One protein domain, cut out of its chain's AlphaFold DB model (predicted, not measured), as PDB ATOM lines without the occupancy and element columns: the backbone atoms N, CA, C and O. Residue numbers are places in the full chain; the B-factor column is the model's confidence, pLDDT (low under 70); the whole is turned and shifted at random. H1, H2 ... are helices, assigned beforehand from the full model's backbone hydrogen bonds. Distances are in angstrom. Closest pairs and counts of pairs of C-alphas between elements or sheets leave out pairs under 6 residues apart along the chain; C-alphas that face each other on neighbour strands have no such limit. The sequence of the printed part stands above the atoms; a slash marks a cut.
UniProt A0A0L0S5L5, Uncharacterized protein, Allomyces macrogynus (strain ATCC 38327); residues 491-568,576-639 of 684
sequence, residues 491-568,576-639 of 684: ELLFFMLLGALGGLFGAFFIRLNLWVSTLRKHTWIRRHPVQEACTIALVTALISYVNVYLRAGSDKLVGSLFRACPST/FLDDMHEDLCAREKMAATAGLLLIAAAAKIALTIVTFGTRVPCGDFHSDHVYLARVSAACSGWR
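AT A GLANCE: This is residues 491 to 568 and 576 to 639 of the 684 residues of an uncharacterized protein of Allomyces macrogynus (strain ATCC 38327) (UniProt A0A0L0S5L5). Two helices, H1 and H3, make a V whose point is at the short H2, and H7 reaches into the V from its open end as the core helix. H8 folds back along H7 as a helical hairpin, while of the short helices H4 packs on residues 596 to 604 of H7, H5 packs on residues 626 to 630 of H8, and H6 packs on H5 near the first residues of H7; residues 491 to 497 of the long H1 stick out free. The printed part has 142 residues with eight named helices, H1 to H8 in chain order, and no named strand: the class is all helix. It is only just compact, close to loose, with a radius of gyration of the C-alphas of 17.2 A, and elongated, spanning 57 by 36 by 23 A.

IN THESE COORDINATES: Find C-alpha 491 at (-83.032, 66.869, 217.561); from there H1 runs 46.9 A through residues 491 to 522, to C-alpha 522 at (-49.279, 38.790, 234.101). Next come H2, residues 524 to 527, and H3, residues 529 to 544, 21.8 A long. H4 is residues 548 to 551, H5 residues 554 to 562 and, beyond a cut, H6 residues 579 to 585. H7, residues 590 to 611, covers 30.2 A. H8, residues 626 to 637, covers 17.1 A and ends at C-alpha 637, (-91.180, 55.045, 222.808).

HOW THE PARTS SIT: Begin at the hub, H7, which touches five helices. H1 touches it with residues 509 to 516 alone, closest at the C-alphas of Asn 513 and Ile 609, 5.4 A, at a steep tilt of 39 degrees, the same way. H3 touches H7 at a shallow tilt of 3 degrees, opposite ways, closest at C-alphas 536 and 611, 6.7 A. H1 and H3 are apart. H4 touches H7, with C-alphas 550 and 600 closest at 5.8 A. H7 and H8 form a helical hairpin at a shallow tilt of 25 degrees, closest at C-alphas 601 and 627, 5.7 A. H5 touches H8, closest at C-alphas 561 and 630, 6.9 A, and H6, closest at C-alphas 560 and 581, 5.9 A. H6 and H7 only just touch, with 3 pairs of C-alphas within 8 A, and only at the corner. Every O i to N i+4 pair is within hydrogen-bond range in H3, H5, H6 and H7, against 27 of 28 in H1 and 7 of 8 in H8; H2 and H4 are too short for one.

THE WHOLE: The C-alphas farthest apart, His 522 and Thr 568, are 58.1 A apart. Residues 569 to 575 are not printed; C-alphas 568 and 576 are 17.2 A apart across the cut. The link from H7 to H8, residues 612 to 625, is long. Look for pLDDT under 70 at residues 563 to 568, 576 to 589 and 621 to 639; the mean of the printed part is 76.8.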
ATOM      1  N   GLU A 491     -83.600  68.226 217.594       75.31
ATOM      2  CA  GLU A 491     -83.032  66.869 217.561       75.31
ATOM      3  C   GLU A 491     -81.505  66.901 217.743       75.31
ATOM      4  O   GLU A 491     -80.928  66.008 218.368       75.31
ATOM      5  N   LEU A 492     -80.857  67.990 217.308       83.94
ATOM      6  CA  LEU A 492     -79.419  68.222 217.458       83.94
ATOM      7  C   LEU A 492     -78.949  68.158 218.921       83.94
ATOM      8  O   LEU A 492     -77.846  67.682 219.182       83.94
ATOM      9  N   LEU A 493     -79.783  68.564 219.888       85.38
ATOM     10  CA  LEU A 493     -79.461  68.442 221.315       85.38
ATOM     11  C   LEU A 493     -79.333  66.972 221.746       85.38
ATOM     12  O   LEU A 493     -78.418  66.619 222.492       85.38
ATOM     13  N   PHE A 494     -80.206  66.102 221.235       79.94
ATOM     14  CA  PHE A 494     -80.141  64.665 221.493       79.94
ATOM     15  C   PHE A 494     -78.973  64.006 220.751       79.94
ATOM     16  O   PHE A 494     -78.328  63.127 221.319       79.94
ATOM     17  N   PHE A 495     -78.631  64.462 219.540       81.94
ATOM     18  CA  PHE A 495     -77.435  63.990 218.827       81.94
ATOM     19  C   PHE A 495     -76.134  64.379 219.551       81.94
ATOM     20  O   PHE A 495     -75.243  63.541 219.686       81.94
ATOM     21  N   MET A 496     -76.037  65.599 220.097       87.56
ATOM     22  CA  MET A 496     -74.896  66.015 220.928       87.56
ATOM     23  C   MET A 496     -74.787  65.184 222.214       87.56
ATOM     24  O   MET A 496     -73.696  64.722 222.553       87.56
ATOM     25  N   LEU A 497     -75.906  64.930 222.904       85.00
ATOM     26  CA  LEU A 497     -75.928  64.078 224.098       85.00
ATOM     27  C   LEU A 497     -75.520  62.629 223.779       85.00
ATOM     28  O   LEU A 497     -74.731  62.039 224.514       85.00
ATOM     29  N   LEU A 498     -76.009  62.069 222.668       81.25
ATOM     30  CA  LEU A 498     -75.641  60.729 222.203       81.25
ATOM     31  C   LEU A 498     -74.141  60.639 221.875       81.25
ATOM     32  O   LEU A 498     -73.496  59.665 222.258       81.25
ATOM     33  N   GLY A 499     -73.573  61.666 221.236       84.81
ATOM     34  CA  GLY A 499     -72.135  61.764 220.976       84.81
ATOM     35  C   GLY A 499     -71.297  61.821 222.258       84.81
ATOM     36  O   GLY A 499     -70.318  61.086 222.384       84.81
ATOM     37  N   ALA A 500     -71.710  62.624 223.244       89.56
ATOM     38  CA  ALA A 500     -71.030  62.722 224.537       89.56
ATOM     39  C   ALA A 500     -71.068  61.396 225.323       89.56
ATOM     40  O   ALA A 500     -70.041  60.948 225.842       89.56
ATOM     41  N   LEU A 501     -72.227  60.729 225.365       85.38
ATOM     42  CA  LEU A 501     -72.382  59.414 225.997       85.38
ATOM     43  C   LEU A 501     -71.581  58.327 225.263       85.38
ATOM     44  O   LEU A 501     -70.943  57.501 225.915       85.38
ATOM     45  N   GLY A 502     -71.554  58.355 223.926       84.38
ATOM     46  CA  GLY A 502     -70.734  57.459 223.109       84.38
ATOM     47  C   GLY A 502     -69.233  57.636 223.357       84.38
ATOM     48  O   GLY A 502     -68.521  56.648 223.526       84.38
ATOM     49  N   GLY A 503     -68.757  58.880 223.469       88.25
ATOM     50  CA  GLY A 503     -67.364  59.186 223.813       88.25
ATOM     51  C   GLY A 503     -66.970  58.699 225.212       88.25
ATOM     52  O   GLY A 503     -65.928  58.064 225.375       88.25
ATOM     53  N   LEU A 504     -67.829  58.923 226.214       90.44
ATOM     54  CA  LEU A 504     -67.615  58.431 227.580       90.44
ATOM     55  C   LEU A 504     -67.609  56.893 227.640       90.44
ATOM     56  O   LEU A 504     -66.741  56.303 228.287       90.44
ATOM     57  N   PHE A 505     -68.532  56.240 226.927       86.00
ATOM     58  CA  PHE A 505     -68.567  54.784 226.804       86.00
ATOM     59  C   PHE A 505     -67.308  54.238 226.110       86.00
ATOM     60  O   PHE A 505     -66.717  53.274 226.593       86.00
ATOM     61  N   GLY A 506     -66.849  54.877 225.029       87.62
ATOM     62  CA  GLY A 506     -65.612  54.511 224.335       87.62
ATOM     63  C   GLY A 506     -64.381  54.604 225.242       87.62
ATOM     64  O   GLY A 506     -63.587  53.666 225.306       87.62
ATOM     65  N   ALA A 507     -64.256  55.679 226.025       91.25
ATOM     66  CA  ALA A 507     -63.179  55.829 227.006       91.25
ATOM     67  C   ALA A 507     -63.210  54.733 228.093       91.25
ATOM     68  O   ALA A 507     -62.164  54.197 228.473       91.25
ATOM     69  N   PHE A 508     -64.403  54.352 228.561       90.25
ATOM     70  CA  PHE A 508     -64.595  53.249 229.507       90.25
ATOM     71  C   PHE A 508     -64.225  51.885 228.897       90.25
ATOM     72  O   PHE A 508     -63.452  51.135 229.499       90.25
ATOM     73  N   PHE A 509     -64.694  51.592 227.679       87.69
ATOM     74  CA  PHE A 509     -64.362  50.378 226.926       87.69
ATOM     75  C   PHE A 509     -62.847  50.239 226.715       87.69
ATOM     76  O   PHE A 509     -62.278  49.195 227.036       87.69
ATOM     77  N   ILE A 510     -62.169  51.307 226.278       90.12
ATOM     78  CA  ILE A 510     -60.705  51.337 226.114       90.12
ATOM     79  C   ILE A 510     -60.002  51.042 227.448       90.12
ATOM     80  O   ILE A 510     -59.067  50.240 227.484       90.12
ATOM     81  N   ARG A 511     -60.460  51.625 228.564       93.44
ATOM     82  CA  ARG A 511     -59.868  51.382 229.892       93.44
ATOM     83  C   ARG A 511     -60.027  49.925 230.349       93.44
ATOM     84  O   ARG A 511     -59.071  49.363 230.882       93.44
ATOM     85  N   LEU A 512     -61.180  49.296 230.106       91.69
ATOM     86  CA  LEU A 512     -61.393  47.870 230.393       91.69
ATOM     87  C   LEU A 512     -60.557  46.960 229.480       91.69
ATOM     88  O   LEU A 512     -59.934  46.014 229.958       91.69
ATOM     89  N   ASN A 513     -60.477  47.273 228.189       89.69
ATOM     90  CA  ASN A 513     -59.678  46.543 227.205       89.69
ATOM     91  C   ASN A 513     -58.171  46.589 227.555       89.69
ATOM     92  O   ASN A 513     -57.486  45.560 227.548       89.69
ATOM     93  N   LEU A 514     -57.660  47.748 227.990       91.38
ATOM     94  CA  LEU A 514     -56.299  47.900 228.522       91.38
ATOM     95  C   LEU A 514     -56.071  47.094 229.814       91.38
ATOM     96  O   LEU A 514     -54.990  46.524 229.994       91.38
ATOM     97  N   TRP A 515     -57.074  47.000 230.694       93.69
ATOM     98  CA  TRP A 515     -57.011  46.171 231.902       93.69
ATOM     99  C   TRP A 515     -56.946  44.673 231.562       93.69
ATOM    100  O   TRP A 515     -56.008  44.004 231.998       93.69
ATOM    101  N   VAL A 516     -57.829  44.157 230.695       91.69
ATOM    102  CA  VAL A 516     -57.772  42.762 230.203       91.69
ATOM    103  C   VAL A 516     -56.437  42.483 229.500       91.69
ATOM    104  O   VAL A 516     -55.776  41.478 229.766       91.69
ATOM    105  N   SER A 517     -55.970  43.409 228.662       90.69
ATOM    106  CA  SER A 517     -54.674  43.312 227.975       90.69
ATOM    107  C   SER A 517     -53.466  43.353 228.920       90.69
ATOM    108  O   SER A 517     -52.383  42.897 228.549       90.69
ATOM    109  N   THR A 518     -53.629  43.863 230.143       91.94
ATOM    110  CA  THR A 518     -52.614  43.815 231.208       91.94
ATOM    111  C   THR A 518     -52.715  42.509 231.998       91.94
ATOM    112  O   THR A 518     -51.698  41.847 232.220       91.94
ATOM    113  N   LEU A 519     -53.935  42.059 232.307       91.69
ATOM    114  CA  LEU A 519     -54.209  40.766 232.936       91.69
ATOM    115  C   LEU A 519     -53.624  39.602 232.116       91.69
ATOM    116  O   LEU A 519     -52.927  38.750 232.671       91.69
ATOM    117  N   ARG A 520     -53.787  39.603 230.785       91.44
ATOM    118  CA  ARG A 520     -53.168  38.611 229.878       91.44
ATOM    119  C   ARG A 520     -51.637  38.570 229.931       91.44
ATOM    120  O   ARG A 520     -51.058  37.537 229.604       91.44
ATOM    121  N   LYS A 521     -50.963  39.670 230.293       88.31
ATOM    122  CA  LYS A 521     -49.489  39.730 230.373       88.31
ATOM    123  C   LYS A 521     -48.964  39.097 231.663       88.31
ATOM    124  O   LYS A 521     -47.944  38.412 231.611       88.31
ATOM    125  N   HIS A 522     -49.661  39.311 232.782       88.62
ATOM    126  CA  HIS A 522     -49.279  38.790 234.101       88.62
ATOM    127  C   HIS A 522     -49.790  37.370 234.391       88.62
ATOM    128  O   HIS A 522     -49.162  36.647 235.161       88.62
ATOM    129  N   THR A 523     -50.902  36.946 233.787       91.12
ATOM    130  CA  THR A 523     -51.493  35.618 234.032       91.12
ATOM    131  C   THR A 523     -50.908  34.512 233.145       91.12
ATOM    132  O   THR A 523     -50.250  34.747 232.128       91.12
ATOM    133  N   TRP A 524     -51.201  33.262 233.515       86.81
ATOM    134  CA  TRP A 524     -50.828  32.043 232.783       86.81
ATOM    135  C   TRP A 524     -51.306  32.024 231.316       86.81
ATOM    136  O   TRP A 524     -50.651  31.407 230.471       86.81
ATOM    137  N   ILE A 525     -52.375  32.771 230.999       87.31
ATOM    138  CA  ILE A 525     -52.966  32.940 229.659       87.31
ATOM    139  C   ILE A 525     -51.894  33.216 228.591       87.31
ATOM    140  O   ILE A 525     -51.925  32.611 227.519       87.31
ATOM    141  N   ARG A 526     -50.866  34.020 228.913       84.75
ATOM    142  CA  ARG A 526     -49.736  34.347 228.017       84.75
ATOM    143  C   ARG A 526     -49.067  33.127 227.366       84.75
ATOM    144  O   ARG A 526     -48.514  33.252 226.274       84.75
ATOM    145  N   ARG A 527     -49.058  31.971 228.041       88.62
ATOM    146  CA  ARG A 527     -48.429  30.728 227.557       88.62
ATOM    147  C   ARG A 527     -49.372  29.874 226.692       88.62
ATOM    148  O   ARG A 527     -48.887  29.099 225.869       88.62
ATOM    149  N   HIS A 528     -50.692  30.043 226.826       92.19
ATOM    150  CA  HIS A 528     -51.718  29.148 226.267       92.19
ATOM    151  C   HIS A 528     -52.740  29.842 225.330       92.19
ATOM    152  O   HIS A 528     -53.940  29.580 225.422       92.19
ATOM    153  N   PRO A 529     -52.308  30.677 224.359       91.50
ATOM    154  CA  PRO A 529     -53.210  31.536 223.581       91.50
ATOM    155  C   PRO A 529     -54.162  30.802 222.617       91.50
ATOM    156  O   PRO A 529     -55.145  31.380 222.165       91.50
ATOM    157  N   VAL A 530     -53.887  29.535 222.278       94.56
ATOM    158  CA  VAL A 530     -54.824  28.705 221.492       94.56
ATOM    159  C   VAL A 530     -55.969  28.220 222.378       94.56
ATOM    160  O   VAL A 530     -57.124  28.305 221.977       94.56
ATOM    161  N   GLN A 531     -55.667  27.781 223.604       94.06
ATOM    162  CA  GLN A 531     -56.686  27.374 224.575       94.06
ATOM    163  C   GLN A 531     -57.522  28.579 225.027       94.06
ATOM    164  O   GLN A 531     -58.734  28.453 225.131       94.06
ATOM    165  N   GLU A 532     -56.909  29.758 225.187       94.19
ATOM    166  CA  GLU A 532     -57.620  31.029 225.392       94.19
ATOM    167  C   GLU A 532     -58.688  31.271 224.310       94.19
ATOM    168  O   GLU A 532     -59.864  31.436 224.635       94.19
ATOM    169  N   ALA A 533     -58.302  31.240 223.028       94.81
ATOM    170  CA  ALA A 533     -59.226  31.456 221.914       94.81
ATOM    171  C   ALA A 533     -60.334  30.386 221.847       94.81
ATOM    172  O   ALA A 533     -61.491  30.720 221.612       94.81
ATOM    173  N   CYS A 534     -60.006  29.116 222.114       96.06
ATOM    174  CA  CYS A 534     -60.996  28.033 222.154       96.06
ATOM    175  C   CYS A 534     -62.006  28.220 223.295       96.06
ATOM    176  O   CYS A 534     -63.204  28.082 223.074       96.06
ATOM    177  N   THR A 535     -61.549  28.576 224.500       95.00
ATOM    178  CA  THR A 535     -62.423  28.828 225.657       95.00
ATOM    179  C   THR A 535     -63.311  30.054 225.437       95.00
ATOM    180  O   THR A 535     -64.490  30.016 225.775       95.00
ATOM    181  N   ILE A 536     -62.789  31.125 224.829       94.62
ATOM    182  CA  ILE A 536     -63.588  32.315 224.495       94.62
ATOM    183  C   ILE A 536     -64.630  31.994 223.418       94.62
ATOM    184  O   ILE A 536     -65.785  32.388 223.570       94.62
ATOM    185  N   ALA A 537     -64.275  31.234 222.377       95.00
ATOM    186  CA  ALA A 537     -65.233  30.771 221.374       95.00
ATOM    187  C   ALA A 537     -66.310  29.855 221.978       95.00
ATOM    188  O   ALA A 537     -67.484  30.023 221.659       95.00
ATOM    189  N   LEU A 538     -65.941  28.954 222.898       95.19
ATOM    190  CA  LEU A 538     -66.881  28.098 223.628       95.19
ATOM    191  C   LEU A 538     -67.867  28.937 224.455       95.19
ATOM    192  O   LEU A 538     -69.073  28.768 224.320       95.19
ATOM    193  N   VAL A 539     -67.374  29.868 225.279       93.88
ATOM    194  CA  VAL A 539     -68.219  30.736 226.122       93.88
ATOM    195  C   VAL A 539     -69.085  31.670 225.273       93.88
ATOM    196  O   VAL A 539     -70.257  31.863 225.586       93.88
ATOM    197  N   THR A 540     -68.548  32.203 224.172       92.62
ATOM    198  CA  THR A 540     -69.329  33.015 223.231       92.62
ATOM    199  C   THR A 540     -70.442  32.186 222.605       92.62
ATOM    200  O   THR A 540     -71.591  32.599 222.658       92.62
ATOM    201  N   ALA A 541     -70.144  30.996 222.079       91.50
ATOM    202  CA  ALA A 541     -71.147  30.125 221.472       91.50
ATOM    203  C   ALA A 541     -72.241  29.699 222.472       91.50
ATOM    204  O   ALA A 541     -73.418  29.701 222.105       91.50
ATOM    205  N   LEU A 542     -71.871  29.439 223.736       90.31
ATOM    206  CA  LEU A 542     -72.791  29.082 224.825       90.31
ATOM    207  C   LEU A 542     -73.851  30.171 225.058       90.31
ATOM    208  O   LEU A 542     -75.026  29.886 225.259       90.31
ATOM    209  N   ILE A 543     -73.422  31.435 225.032       88.00
ATOM    210  CA  ILE A 543     -74.282  32.598 225.272       88.00
ATOM    211  C   ILE A 543     -75.025  32.986 223.982       88.00
ATOM    212  O   ILE A 543     -76.220  33.280 224.015       88.00
ATOM    213  N   SER A 544     -74.340  32.950 222.837       84.88
ATOM    214  CA  SER A 544     -74.884  33.353 221.539       84.88
ATOM    215  C   SER A 544     -75.989  32.445 221.025       84.88
ATOM    216  O   SER A 544     -76.907  32.939 220.382       84.88
ATOM    217  N   TYR A 545     -75.956  31.139 221.296       82.50
ATOM    218  CA  TYR A 545     -77.019  30.252 220.815       82.50
ATOM    219  C   TYR A 545     -78.374  30.526 221.498       82.50
ATOM    220  O   TYR A 545     -79.418  30.358 220.869       82.50
ATOM    221  N   VAL A 546     -78.359  31.007 222.749       81.00
ATOM    222  CA  VAL A 546     -79.553  31.278 223.579       81.00
ATOM    223  C   VAL A 546     -80.299  32.559 223.169       81.00
ATOM    224  O   VAL A 546     -81.471  32.713 223.499       81.00
ATOM    225  N   ASN A 547     -79.660  33.482 222.444       77.69
ATOM    226  CA  ASN A 547     -80.270  34.745 222.016       77.69
ATOM    227  C   ASN A 547     -80.048  34.952 220.511       77.69
ATOM    228  O   ASN A 547     -78.914  35.119 220.071       77.69
ATOM    229  N   VAL A 548     -81.132  34.996 219.729       75.06
ATOM    230  CA  VAL A 548     -81.107  35.148 218.260       75.06
ATOM    231  C   VAL A 548     -80.243  36.342 217.814       75.06
ATOM    232  O   VAL A 548     -79.423  36.208 216.904       75.06
ATOM    233  N   TYR A 549     -80.310  37.474 218.525       75.94
ATOM    234  CA  TYR A 549     -79.514  38.678 218.242       75.94
ATOM    235  C   TYR A 549     -78.021  38.544 218.601       75.94
ATOM    236  O   TYR A 549     -77.203  39.348 218.165       75.94
ATOM    237  N   LEU A 550     -77.631  37.536 219.385       78.12
ATOM    238  CA  LEU A 550     -76.228  37.165 219.611       78.12
ATOM    239  C   LEU A 550     -75.754  36.033 218.688       78.12
ATOM    240  O   LEU A 550     -74.546  35.883 218.495       78.12
ATOM    241  N   ARG A 551     -76.682  35.242 218.130       79.12
ATOM    242  CA  ARG A 551     -76.420  34.195 217.129       79.12
ATOM    243  C   ARG A 551     -76.137  34.793 215.744       79.12
ATOM    244  O   ARG A 551     -75.319  34.255 215.002       79.12
ATOM    245  N   ALA A 552     -76.803  35.900 215.409       73.06
ATOM    246  CA  ALA A 552     -76.662  36.600 214.135       73.06
ATOM    247  C   ALA A 552     -75.275  37.248 213.938       73.06
ATOM    248  O   ALA A 552     -74.678  37.806 214.865       73.06
ATOM    249  N   GLY A 553     -74.796  37.240 212.686       73.69
ATOM    250  CA  GLY A 553     -73.640  38.034 212.264       73.69
ATOM    251  C   GLY A 553     -73.884  39.522 212.522       73.69
ATOM    252  O   GLY A 553     -74.982  40.027 212.282       73.69
ATOM    253  N   SER A 554     -72.883  40.226 213.055       73.38
ATOM    254  CA  SER A 554     -73.019  41.642 213.424       73.38
ATOM    255  C   SER A 554     -73.312  42.541 212.233       73.38
ATOM    256  O   SER A 554     -74.055  43.501 212.381       73.38
ATOM    257  N   ASP A 555     -72.789  42.212 211.058       73.44
ATOM    258  CA  ASP A 555     -73.081  42.907 209.813       73.44
ATOM    259  C   ASP A 555     -74.561  42.775 209.409       73.44
ATOM    260  O   ASP A 555     -75.247  43.790 209.266       73.44
ATOM    261  N   LYS A 556     -75.091  41.545 209.331       73.75
ATOM    262  CA  LYS A 556     -76.517  41.265 209.060       73.75
ATOM    263  C   LYS A 556     -77.432  41.962 210.086       73.75
ATOM    264  O   LYS A 556     -78.423  42.605 209.728       73.75
ATOM    265  N   LEU A 557     -77.063  41.893 211.366       73.62
ATOM    266  CA  LEU A 557     -77.807  42.480 212.483       73.62
ATOM    267  C   LEU A 557     -77.811  44.017 212.462       73.62
ATOM    268  O   LEU A 557     -78.861  44.629 212.640       73.62
ATOM    269  N   VAL A 558     -76.666  44.655 212.212       74.56
ATOM    270  CA  VAL A 558     -76.545  46.121 212.131       74.56
ATOM    271  C   VAL A 558     -77.320  46.663 210.928       74.56
ATOM    272  O   VAL A 558     -78.025  47.663 211.064       74.56
ATOM    273  N   GLY A 559     -77.294  45.962 209.789       71.75
ATOM    274  CA  GLY A 559     -78.148  46.281 208.641       71.75
ATOM    275  C   GLY A 559     -79.638  46.223 208.989       71.75
ATOM    276  O   GLY A 559     -80.378  47.169 208.715       71.75
ATOM    277  N   SER A 560     -80.063  45.170 209.689       70.56
ATOM    278  CA  SER A 560     -81.449  44.999 210.149       70.56
ATOM    279  C   SER A 560     -81.883  46.026 211.206       70.56
ATOM    280  O   SER A 560     -83.063  46.381 211.260       70.56
ATOM    281  N   LEU A 561     -80.948  46.555 212.009       70.75
ATOM    282  CA  LEU A 561     -81.191  47.663 212.945       70.75
ATOM    283  C   LEU A 561     -81.326  49.026 212.248       70.75
ATOM    284  O   LEU A 561     -82.050  49.887 212.755       70.75
ATOM    285  N   PHE A 562     -80.646  49.244 211.117       70.44
ATOM    286  CA  PHE A 562     -80.755  50.482 210.333       70.44
ATOM    287  C   PHE A 562     -81.903  50.466 209.309       70.44
ATOM    288  O   PHE A 562     -82.397  51.540 208.958       70.44
ATOM    289  N   ARG A 563     -82.381  49.291 208.865       69.31
ATOM    290  CA  ARG A 563     -83.549  49.173 207.970       69.31
ATOM    291  C   ARG A 563     -84.800  49.777 208.635       69.31
ATOM    292  O   ARG A 563     -85.053  49.619 209.836       69.31
ATOM    293  N   ALA A 564     -85.579  50.518 207.851       65.19
ATOM    294  CA  ALA A 564     -86.827  51.119 208.303       65.19
ATOM    295  C   ALA A 564     -87.974  50.109 208.178       65.19
ATOM    296  O   ALA A 564     -88.193  49.575 207.096       65.19
ATOM    297  N   CYS A 565     -88.739  49.908 209.257       68.50
ATOM    298  CA  CYS A 565     -89.943  49.075 209.220       68.50
ATOM    299  C   CYS A 565     -90.927  49.611 208.161       68.50
ATOM    300  O   CYS A 565     -91.301  50.795 208.287       68.50
ATOM    301  N   PRO A 566     -91.350  48.786 207.179       59.62
ATOM    302  CA  PRO A 566     -92.262  49.194 206.113       59.62
ATOM    303  C   PRO A 566     -93.624  49.627 206.671       59.62
ATOM    304  O   PRO A 566     -94.002  49.294 207.796       59.62
ATOM    305  N   SER A 567     -94.352  50.427 205.892       48.31
ATOM    306  CA  SER A 567     -95.630  51.039 206.295       48.31
ATOM    307  C   SER A 567     -96.853  50.535 205.519       48.31
ATOM    308  O   SER A 567     -97.965  50.965 205.822       48.31
ATOM    309  N   THR A 568     -96.659  49.647 204.542       46.31
ATOM    310  CA  THR A 568     -97.703  49.066 203.681       46.31
ATOM    311  C   THR A 568     -97.349  47.636 203.283       46.31
ATOM    312  O   THR A 568     -96.173  47.306 203.147       46.31
ATOM    313  N   PHE A 576     -86.009  38.548 201.173       41.81
ATOM    314  CA  PHE A 576     -85.195  37.395 201.586       41.81
ATOM    315  C   PHE A 576     -84.154  37.686 202.708       41.81
ATOM    316  O   PHE A 576     -83.209  36.925 202.913       41.81
ATOM    317  N   LEU A 577     -84.303  38.805 203.428       45.88
ATOM    318  CA  LEU A 577     -83.667  39.094 204.726       45.88
ATOM    319  C   LEU A 577     -84.644  39.932 205.565       45.88
ATOM    320  O   LEU A 577     -85.004  41.038 205.148       45.88
ATOM    321  N   ASP A 578     -85.049  39.549 206.771       53.12
ATOM    322  CA  ASP A 578     -84.854  38.320 207.566       53.12
ATOM    323  C   ASP A 578     -86.105  38.209 208.469       53.12
ATOM    324  O   ASP A 578     -86.665  39.252 208.823       53.12
ATOM    325  N   ASP A 579     -86.469  37.018 208.968       52.31
ATOM    326  CA  ASP A 579     -87.535  36.846 209.989       52.31
ATOM    327  C   ASP A 579     -87.311  37.779 211.204       52.31
ATOM    328  O   ASP A 579     -88.218  38.388 211.777       52.31
ATOM    329  N   MET A 580     -86.031  37.969 211.539       59.12
ATOM    330  CA  MET A 580     -85.524  38.879 212.566       59.12
ATOM    331  C   MET A 580     -85.948  40.348 212.367       59.12
ATOM    332  O   MET A 580     -86.063  41.080 213.349       59.12
ATOM    333  N   HIS A 581     -86.155  40.815 211.129       65.19
ATOM    334  CA  HIS A 581     -86.587  42.195 210.880       65.19
ATOM    335  C   HIS A 581     -88.077  42.390 211.187       65.19
ATOM    336  O   HIS A 581     -88.452  43.447 211.696       65.19
ATOM    337  N   GLU A 582     -88.913  41.374 210.963       62.78
ATOM    338  CA  GLU A 582     -90.334  41.431 211.314       62.78
ATOM    339  C   GLU A 582     -90.528  41.477 212.838       62.78
ATOM    340  O   GLU A 582     -91.216  42.367 213.345       62.78
ATOM    341  N   ASP A 583     -89.805  40.642 213.595       61.53
ATOM    342  CA  ASP A 583     -89.810  40.679 215.069       61.53
ATOM    343  C   ASP A 583     -89.208  41.973 215.667       61.53
ATOM    344  O   ASP A 583     -89.531  42.355 216.800       61.53
ATOM    345  N   LEU A 584     -88.397  42.709 214.892       65.69
ATOM    346  CA  LEU A 584     -87.939  44.070 215.215       65.69
ATOM    347  C   LEU A 584     -89.016  45.149 215.005       65.69
ATOM    348  O   LEU A 584     -88.890  46.257 215.539       65.69
ATOM    349  N   CYS A 585     -90.044  44.852 214.211       66.12
ATOM    350  CA  CYS A 585     -91.111  45.771 213.818       66.12
ATOM    351  C   CYS A 585     -92.468  45.434 214.467       66.12
ATOM    352  O   CYS A 585     -93.331  46.314 214.568       66.12
ATOM    353  N   ALA A 586     -92.639  44.207 214.971       65.81
ATOM    354  CA  ALA A 586     -93.816  43.714 215.681       65.81
ATOM    355  C   ALA A 586     -94.145  44.556 216.932       65.81
ATOM    356  O   ALA A 586     -93.567  44.394 218.012       65.81
ATOM    357  N   ARG A 587     -95.121  45.468 216.802       61.88
ATOM    358  CA  ARG A 587     -95.448  46.470 217.835       61.88
ATOM    359  C   ARG A 587     -95.881  45.863 219.176       61.88
ATOM    360  O   ARG A 587     -95.693  46.494 220.212       61.88
ATOM    361  N   GLU A 588     -96.428  44.654 219.157       64.19
ATOM    362  CA  GLU A 588     -96.909  43.938 220.344       64.19
ATOM    363  C   GLU A 588     -95.765  43.290 221.142       64.19
ATOM    364  O   GLU A 588     -95.796  43.279 222.372       64.19
ATOM    365  N   LYS A 589     -94.702  42.831 220.462       65.38
ATOM    366  CA  LYS A 589     -93.518  42.210 221.086       65.38
ATOM    367  C   LYS A 589     -92.453  43.223 221.535       65.38
ATOM    368  O   LYS A 589     -91.558  42.849 222.289       65.38
ATOM    369  N   MET A 590     -92.564  44.500 221.135       70.25
ATOM    370  CA  MET A 590     -91.602  45.601 221.377       70.25
ATOM    371  C   MET A 590     -90.848  45.548 222.717       70.25
ATOM    372  O   MET A 590     -89.628  45.684 222.729       70.25
ATOM    373  N   ALA A 591     -91.542  45.361 223.846       70.31
ATOM    374  CA  ALA A 591     -90.911  45.354 225.170       70.31
ATOM    375  C   ALA A 591     -90.029  44.111 225.413       70.31
ATOM    376  O   ALA A 591     -88.952  44.225 226.000       70.31
ATOM    377  N   ALA A 592     -90.445  42.939 224.922       72.50
ATOM    378  CA  ALA A 592     -89.643  41.718 224.967       72.50
ATOM    379  C   ALA A 592     -88.446  41.814 224.007       72.50
ATOM    380  O   ALA A 592     -87.315  41.552 224.414       72.50
ATOM    381  N   THR A 593     -88.670  42.288 222.775       74.62
ATOM    382  CA  THR A 593     -87.614  42.541 221.783       74.62
ATOM    383  C   THR A 593     -86.567  43.531 222.311       74.62
ATOM    384  O   THR A 593     -85.370  43.261 222.233       74.62
ATOM    385  N   ALA A 594     -86.983  44.639 222.937       74.81
ATOM    386  CA  ALA A 594     -86.075  45.608 223.556       74.81
ATOM    387  C   ALA A 594     -85.286  45.018 224.741       74.81
ATOM    388  O   ALA A 594     -84.100  45.311 224.888       74.81
ATOM    389  N   GLY A 595     -85.902  44.150 225.553       78.88
ATOM    390  CA  GLY A 595     -85.216  43.415 226.621       78.88
ATOM    391  C   GLY A 595     -84.162  42.434 226.091       78.88
ATOM    392  O   GLY A 595     -83.035  42.407 226.585       78.88
ATOM    393  N   LEU A 596     -84.488  41.680 225.038       76.81
ATOM    394  CA  LEU A 596     -83.559  40.764 224.367       76.81
ATOM    395  C   LEU A 596     -82.394  41.509 223.697       76.81
ATOM    396  O   LEU A 596     -81.255  41.046 223.783       76.81
ATOM    397  N   LEU A 597     -82.656  42.678 223.100       77.94
ATOM    398  CA  LEU A 597     -81.639  43.576 222.541       77.94
ATOM    399  C   LEU A 597     -80.753  44.216 223.624       77.94
ATOM    400  O   LEU A 597     -79.554  44.361 223.407       77.94
ATOM    401  N   LEU A 598     -81.298  44.553 224.800       81.12
ATOM    402  CA  LEU A 598     -80.520  45.015 225.961       81.12
ATOM    403  C   LEU A 598     -79.553  43.941 226.466       81.12
ATOM    404  O   LEU A 598     -78.371  44.216 226.673       81.12
ATOM    405  N   ILE A 599     -80.051  42.713 226.636       83.00
ATOM    406  CA  ILE A 599     -79.245  41.566 227.070       83.00
ATOM    407  C   ILE A 599     -78.186  41.237 226.010       83.00
ATOM    408  O   ILE A 599     -77.026  41.023 226.364       83.00
ATOM    409  N   ALA A 600     -78.545  41.272 224.722       81.50
ATOM    410  CA  ALA A 600     -77.596  41.110 223.623       81.50
ATOM    411  C   ALA A 600     -76.512  42.201 223.642       81.50
ATOM    412  O   ALA A 600     -75.329  41.881 223.596       81.50
ATOM    413  N   ALA A 601     -76.882  43.476 223.788       81.38
ATOM    414  CA  ALA A 601     -75.925  44.577 223.855       81.38
ATOM    415  C   ALA A 601     -74.930  44.398 225.012       81.38
ATOM    416  O   ALA A 601     -73.720  44.438 224.796       81.38
ATOM    417  N   ALA A 602     -75.425  44.147 226.229       85.38
ATOM    418  CA  ALA A 602     -74.586  43.977 227.413       85.38
ATOM    419  C   ALA A 602     -73.657  42.754 227.304       85.38
ATOM    420  O   ALA A 602     -72.459  42.864 227.573       85.38
ATOM    421  N   ALA A 603     -74.187  41.608 226.861       86.81
ATOM    422  CA  ALA A 603     -73.401  40.396 226.657       86.81
ATOM    423  C   ALA A 603     -72.340  40.585 225.566       86.81
ATOM    424  O   ALA A 603     -71.183  40.224 225.772       86.81
ATOM    425  N   LYS A 604     -72.695  41.198 224.430       85.75
ATOM    426  CA  LYS A 604     -71.766  41.400 223.314       85.75
ATOM    427  C   LYS A 604     -70.669  42.400 223.657       85.75
ATOM    428  O   LYS A 604     -69.512  42.105 223.400       85.75
ATOM    429  N   ILE A 605     -70.983  43.495 224.357       85.62
ATOM    430  CA  ILE A 605     -69.977  44.421 224.910       85.62
ATOM    431  C   ILE A 605     -68.974  43.673 225.804       85.62
ATOM    432  O   ILE A 605     -67.764  43.808 225.612       85.62
ATOM    433  N   ALA A 606     -69.453  42.856 226.750       89.12
ATOM    434  CA  ALA A 606     -68.582  42.083 227.636       89.12
ATOM    435  C   ALA A 606     -67.721  41.063 226.864       89.12
ATOM    436  O   ALA A 606     -66.523  40.934 227.127       89.12
ATOM    437  N   LEU A 607     -68.306  40.382 225.874       89.56
ATOM    438  CA  LEU A 607     -67.601  39.432 225.017       89.56
ATOM    439  C   LEU A 607     -66.565  40.121 224.121       89.56
ATOM    440  O   LEU A 607     -65.446  39.624 224.046       89.56
ATOM    441  N   THR A 608     -66.855  41.271 223.506       89.00
ATOM    442  CA  THR A 608     -65.892  42.030 222.683       89.00
ATOM    443  C   THR A 608     -64.690  42.487 223.524       89.00
ATOM    444  O   THR A 608     -63.550  42.278 223.107       89.00
ATOM    445  N   ILE A 609     -64.902  42.969 224.759       89.50
ATOM    446  CA  ILE A 609     -63.817  43.333 225.703       89.50
ATOM    447  C   ILE A 609     -62.895  42.137 226.014       89.50
ATOM    448  O   ILE A 609     -61.675  42.295 226.086       89.50
ATOM    449  N   VAL A 610     -63.457  40.937 226.199       90.50
ATOM    450  CA  VAL A 610     -62.690  39.712 226.504       90.50
ATOM    451  C   VAL A 610     -62.095  39.063 225.244       90.50
ATOM    452  O   VAL A 610     -61.064  38.396 225.326       90.50
ATOM    453  N   THR A 611     -62.685  39.286 224.070       91.31
ATOM    454  CA  THR A 611     -62.250  38.697 222.792       91.31
ATOM    455  C   THR A 611     -61.141  39.515 222.128       91.31
ATOM    456  O   THR A 611     -60.187  38.939 221.595       91.31
ATOM    457  N   PHE A 612     -61.201  40.850 222.185       87.69
ATOM    458  CA  PHE A 612     -60.168  41.705 221.601       87.69
ATOM    459  C   PHE A 612     -58.801  41.436 222.242       87.69
ATOM    460  O   PHE A 612     -58.668  41.431 223.466       87.69
ATOM    461  N   GLY A 613     -57.766  41.233 221.422       85.44
ATOM    462  CA  GLY A 613     -56.394  40.956 221.873       85.44
ATOM    463  C   GLY A 613     -56.057  39.471 222.072       85.44
ATOM    464  O   GLY A 613     -54.925  39.154 222.447       85.44
ATOM    465  N   THR A 614     -56.991  38.562 221.779       90.62
ATOM    466  CA  THR A 614     -56.702  37.133 221.563       90.62
ATOM    467  C   THR A 614     -55.782  36.920 220.349       90.62
ATOM    468  O   THR A 614     -55.612  37.794 219.497       90.62
ATOM    469  N   ARG A 615     -55.142  35.745 220.236       90.19
ATOM    470  CA  ARG A 615     -54.174  35.443 219.155       90.19
ATOM    471  C   ARG A 615     -54.805  34.881 217.871       90.19
ATOM    472  O   ARG A 615     -54.233  33.993 217.244       90.19
ATOM    473  N   VAL A 616     -55.941  35.430 217.452       93.56
ATOM    474  CA  VAL A 616     -56.579  35.169 216.145       93.56
ATOM    475  C   VAL A 616     -56.534  36.431 215.270       93.56
ATOM    476  O   VAL A 616     -56.191  37.500 215.782       93.56
ATOM    477  N   PRO A 617     -56.821  36.371 213.958       93.25
ATOM    478  CA  PRO A 617     -57.016  37.574 213.155       93.25
ATOM    479  C   PRO A 617     -58.342  38.237 213.548       93.25
ATOM    480  O   PRO A 617     -59.399  37.643 213.372       93.25
ATOM    481  N   CYS A 618     -58.298  39.453 214.095       87.81
ATOM    482  CA  CYS A 618     -59.493  40.133 214.603       87.81
ATOM    483  C   CYS A 618     -59.379  41.660 214.517       87.81
ATOM    484  O   CYS A 618     -58.353  42.241 214.871       87.81
ATOM    485  N   GLY A 619     -60.443  42.323 214.073       80.50
ATOM    486  CA  GLY A 619     -60.613  43.774 214.100       80.50
ATOM    487  C   GLY A 619     -61.653  44.217 215.124       80.50
ATOM    488  O   GLY A 619     -62.512  43.434 215.515       80.50
ATOM    489  N   ASP A 620     -61.577  45.493 215.505       74.81
ATOM    490  CA  ASP A 620     -62.435  46.128 216.523       74.81
ATOM    491  C   ASP A 620     -63.349  47.217 215.926       74.81
ATOM    492  O   ASP A 620     -63.946  48.011 216.639       74.81
ATOM    493  N   PHE A 621     -63.500  47.249 214.595       62.31
ATOM    494  CA  PHE A 621     -64.512  48.061 213.897       62.31
ATOM    495  C   PHE A 621     -65.922  47.452 214.026       62.31
ATOM    496  O   PHE A 621     -66.715  47.457 213.087       62.31
ATOM    497  N   HIS A 622     -66.221  46.866 215.184       56.81
ATOM    498  CA  HIS A 622     -67.495  46.224 215.458       56.81
ATOM    499  C   HIS A 622     -68.534  47.299 215.782       56.81
ATOM    500  O   HIS A 622     -68.345  48.100 216.694       56.81
ATOM    501  N   SER A 623     -69.662  47.319 215.074       52.50
ATOM    502  CA  SER A 623     -70.709  48.334 215.278       52.50
ATOM    503  C   SER A 623     -71.575  48.066 216.526       52.50
ATOM    504  O   SER A 623     -72.739  48.455 216.572       52.50
ATOM    505  N   ASP A 624     -71.024  47.421 217.562       52.81
ATOM    506  CA  ASP A 624     -71.755  46.967 218.758       52.81
ATOM    507  C   ASP A 624     -72.369  48.119 219.578       52.81
ATOM    508  O   ASP A 624     -73.272  47.920 220.389       52.81
ATOM    509  N   HIS A 625     -71.936  49.360 219.346       55.03
ATOM    510  CA  HIS A 625     -72.540  50.549 219.948       55.03
ATOM    511  C   HIS A 625     -73.940  50.867 219.373       55.03
ATOM    512  O   HIS A 625     -74.729  51.557 220.019       55.03
ATOM    513  N   VAL A 626     -74.289  50.337 218.190       54.03
ATOM    514  CA  VAL A 626     -75.577  50.585 217.512       54.03
ATOM    515  C   VAL A 626     -76.756  49.946 218.260       54.03
ATOM    516  O   VAL A 626     -77.851  50.512 218.254       54.03
ATOM    517  N   TYR A 627     -76.551  48.835 218.984       57.66
ATOM    518  CA  TYR A 627     -77.625  48.222 219.780       57.66
ATOM    519  C   TYR A 627     -78.169  49.198 220.830       57.66
ATOM    520  O   TYR A 627     -79.382  49.337 220.962       57.66
ATOM    521  N   LEU A 628     -77.287  49.932 221.524       53.72
ATOM    522  CA  LEU A 628     -77.675  50.919 222.538       53.72
ATOM    523  C   LEU A 628     -78.495  52.073 221.939       53.72
ATOM    524  O   LEU A 628     -79.414  52.559 222.595       53.72
ATOM    525  N   ALA A 629     -78.218  52.465 220.691       53.47
ATOM    526  CA  ALA A 629     -78.967  53.503 219.983       53.47
ATOM    527  C   ALA A 629     -80.376  53.042 219.552       53.47
ATOM    528  O   ALA A 629     -81.324  53.821 219.625       53.47
ATOM    529  N   ARG A 630     -80.559  51.774 219.144       58.81
ATOM    530  CA  ARG A 630     -81.904  51.238 218.839       58.81
ATOM    531  C   ARG A 630     -82.686  50.870 220.106       58.81
ATOM    532  O   ARG A 630     -83.904  51.029 220.138       58.81
ATOM    533  N   VAL A 631     -81.995  50.439 221.161       54.44
ATOM    534  CA  VAL A 631     -82.570  50.206 222.495       54.44
ATOM    535  C   VAL A 631     -83.086  51.505 223.107       54.44
ATOM    536  O   VAL A 631     -84.228  51.530 223.556       54.44
ATOM    537  N   SER A 632     -82.306  52.592 223.108       50.09
ATOM    538  CA  SER A 632     -82.793  53.886 223.609       50.09
ATOM    539  C   SER A 632     -83.996  54.368 222.793       50.09
ATOM    540  O   SER A 632     -85.001  54.776 223.379       50.09
ATOM    541  N   ALA A 633     -83.954  54.189 221.465       49.69
ATOM    542  CA  ALA A 633     -85.073  54.482 220.577       49.69
ATOM    543  C   ALA A 633     -86.373  53.742 220.963       49.69
ATOM    544  O   ALA A 633     -87.450  54.343 220.967       49.69
ATOM    545  N   ALA A 634     -86.281  52.459 221.330       47.81
ATOM    546  CA  ALA A 634     -87.420  51.650 221.772       47.81
ATOM    547  C   ALA A 634     -87.884  51.999 223.202       47.81
ATOM    548  O   ALA A 634     -89.068  52.252 223.432       47.81
ATOM    549  N   CYS A 635     -86.954  52.070 224.160       41.12
ATOM    550  CA  CYS A 635     -87.240  52.326 225.575       41.12
ATOM    551  C   CYS A 635     -87.865  53.704 225.831       41.12
ATOM    552  O   CYS A 635     -88.623  53.866 226.787       41.12
ATOM    553  N   SER A 636     -87.587  54.704 224.993       42.34
ATOM    554  CA  SER A 636     -88.239  56.012 225.101       42.34
ATOM    555  C   SER A 636     -89.609  56.062 224.422       42.34
ATOM    556  O   SER A 636     -90.499  56.732 224.945       42.34
ATOM    557  N   GLY A 637     -89.844  55.251 223.382       40.09
ATOM    558  CA  GLY A 637     -91.180  55.045 222.808       40.09
ATOM    559  C   GLY A 637     -92.159  54.399 223.796       40.09
ATOM    560  O   GLY A 637     -93.371  54.548 223.667       40.09
ATOM    561  N   TRP A 638     -91.631  53.747 224.835       32.59
ATOM    562  CA  TRP A 638     -92.388  53.212 225.967       32.59
ATOM    563  C   TRP A 638     -93.021  54.315 226.840       32.59
ATOM    564  O   TRP A 638     -94.036  54.081 227.494       32.59
ATOM    565  N   ARG A 639     -92.472  55.543 226.840       34.28
ATOM    566  CA  ARG A 639     -92.908  56.650 227.713       34.28
ATOM    567  C   ARG A 639     -94.004  57.530 227.087       34.28
ATOM    568  O   ARG A 639     -93.910  58.753 227.130       34.28
TER     569      ARG A 639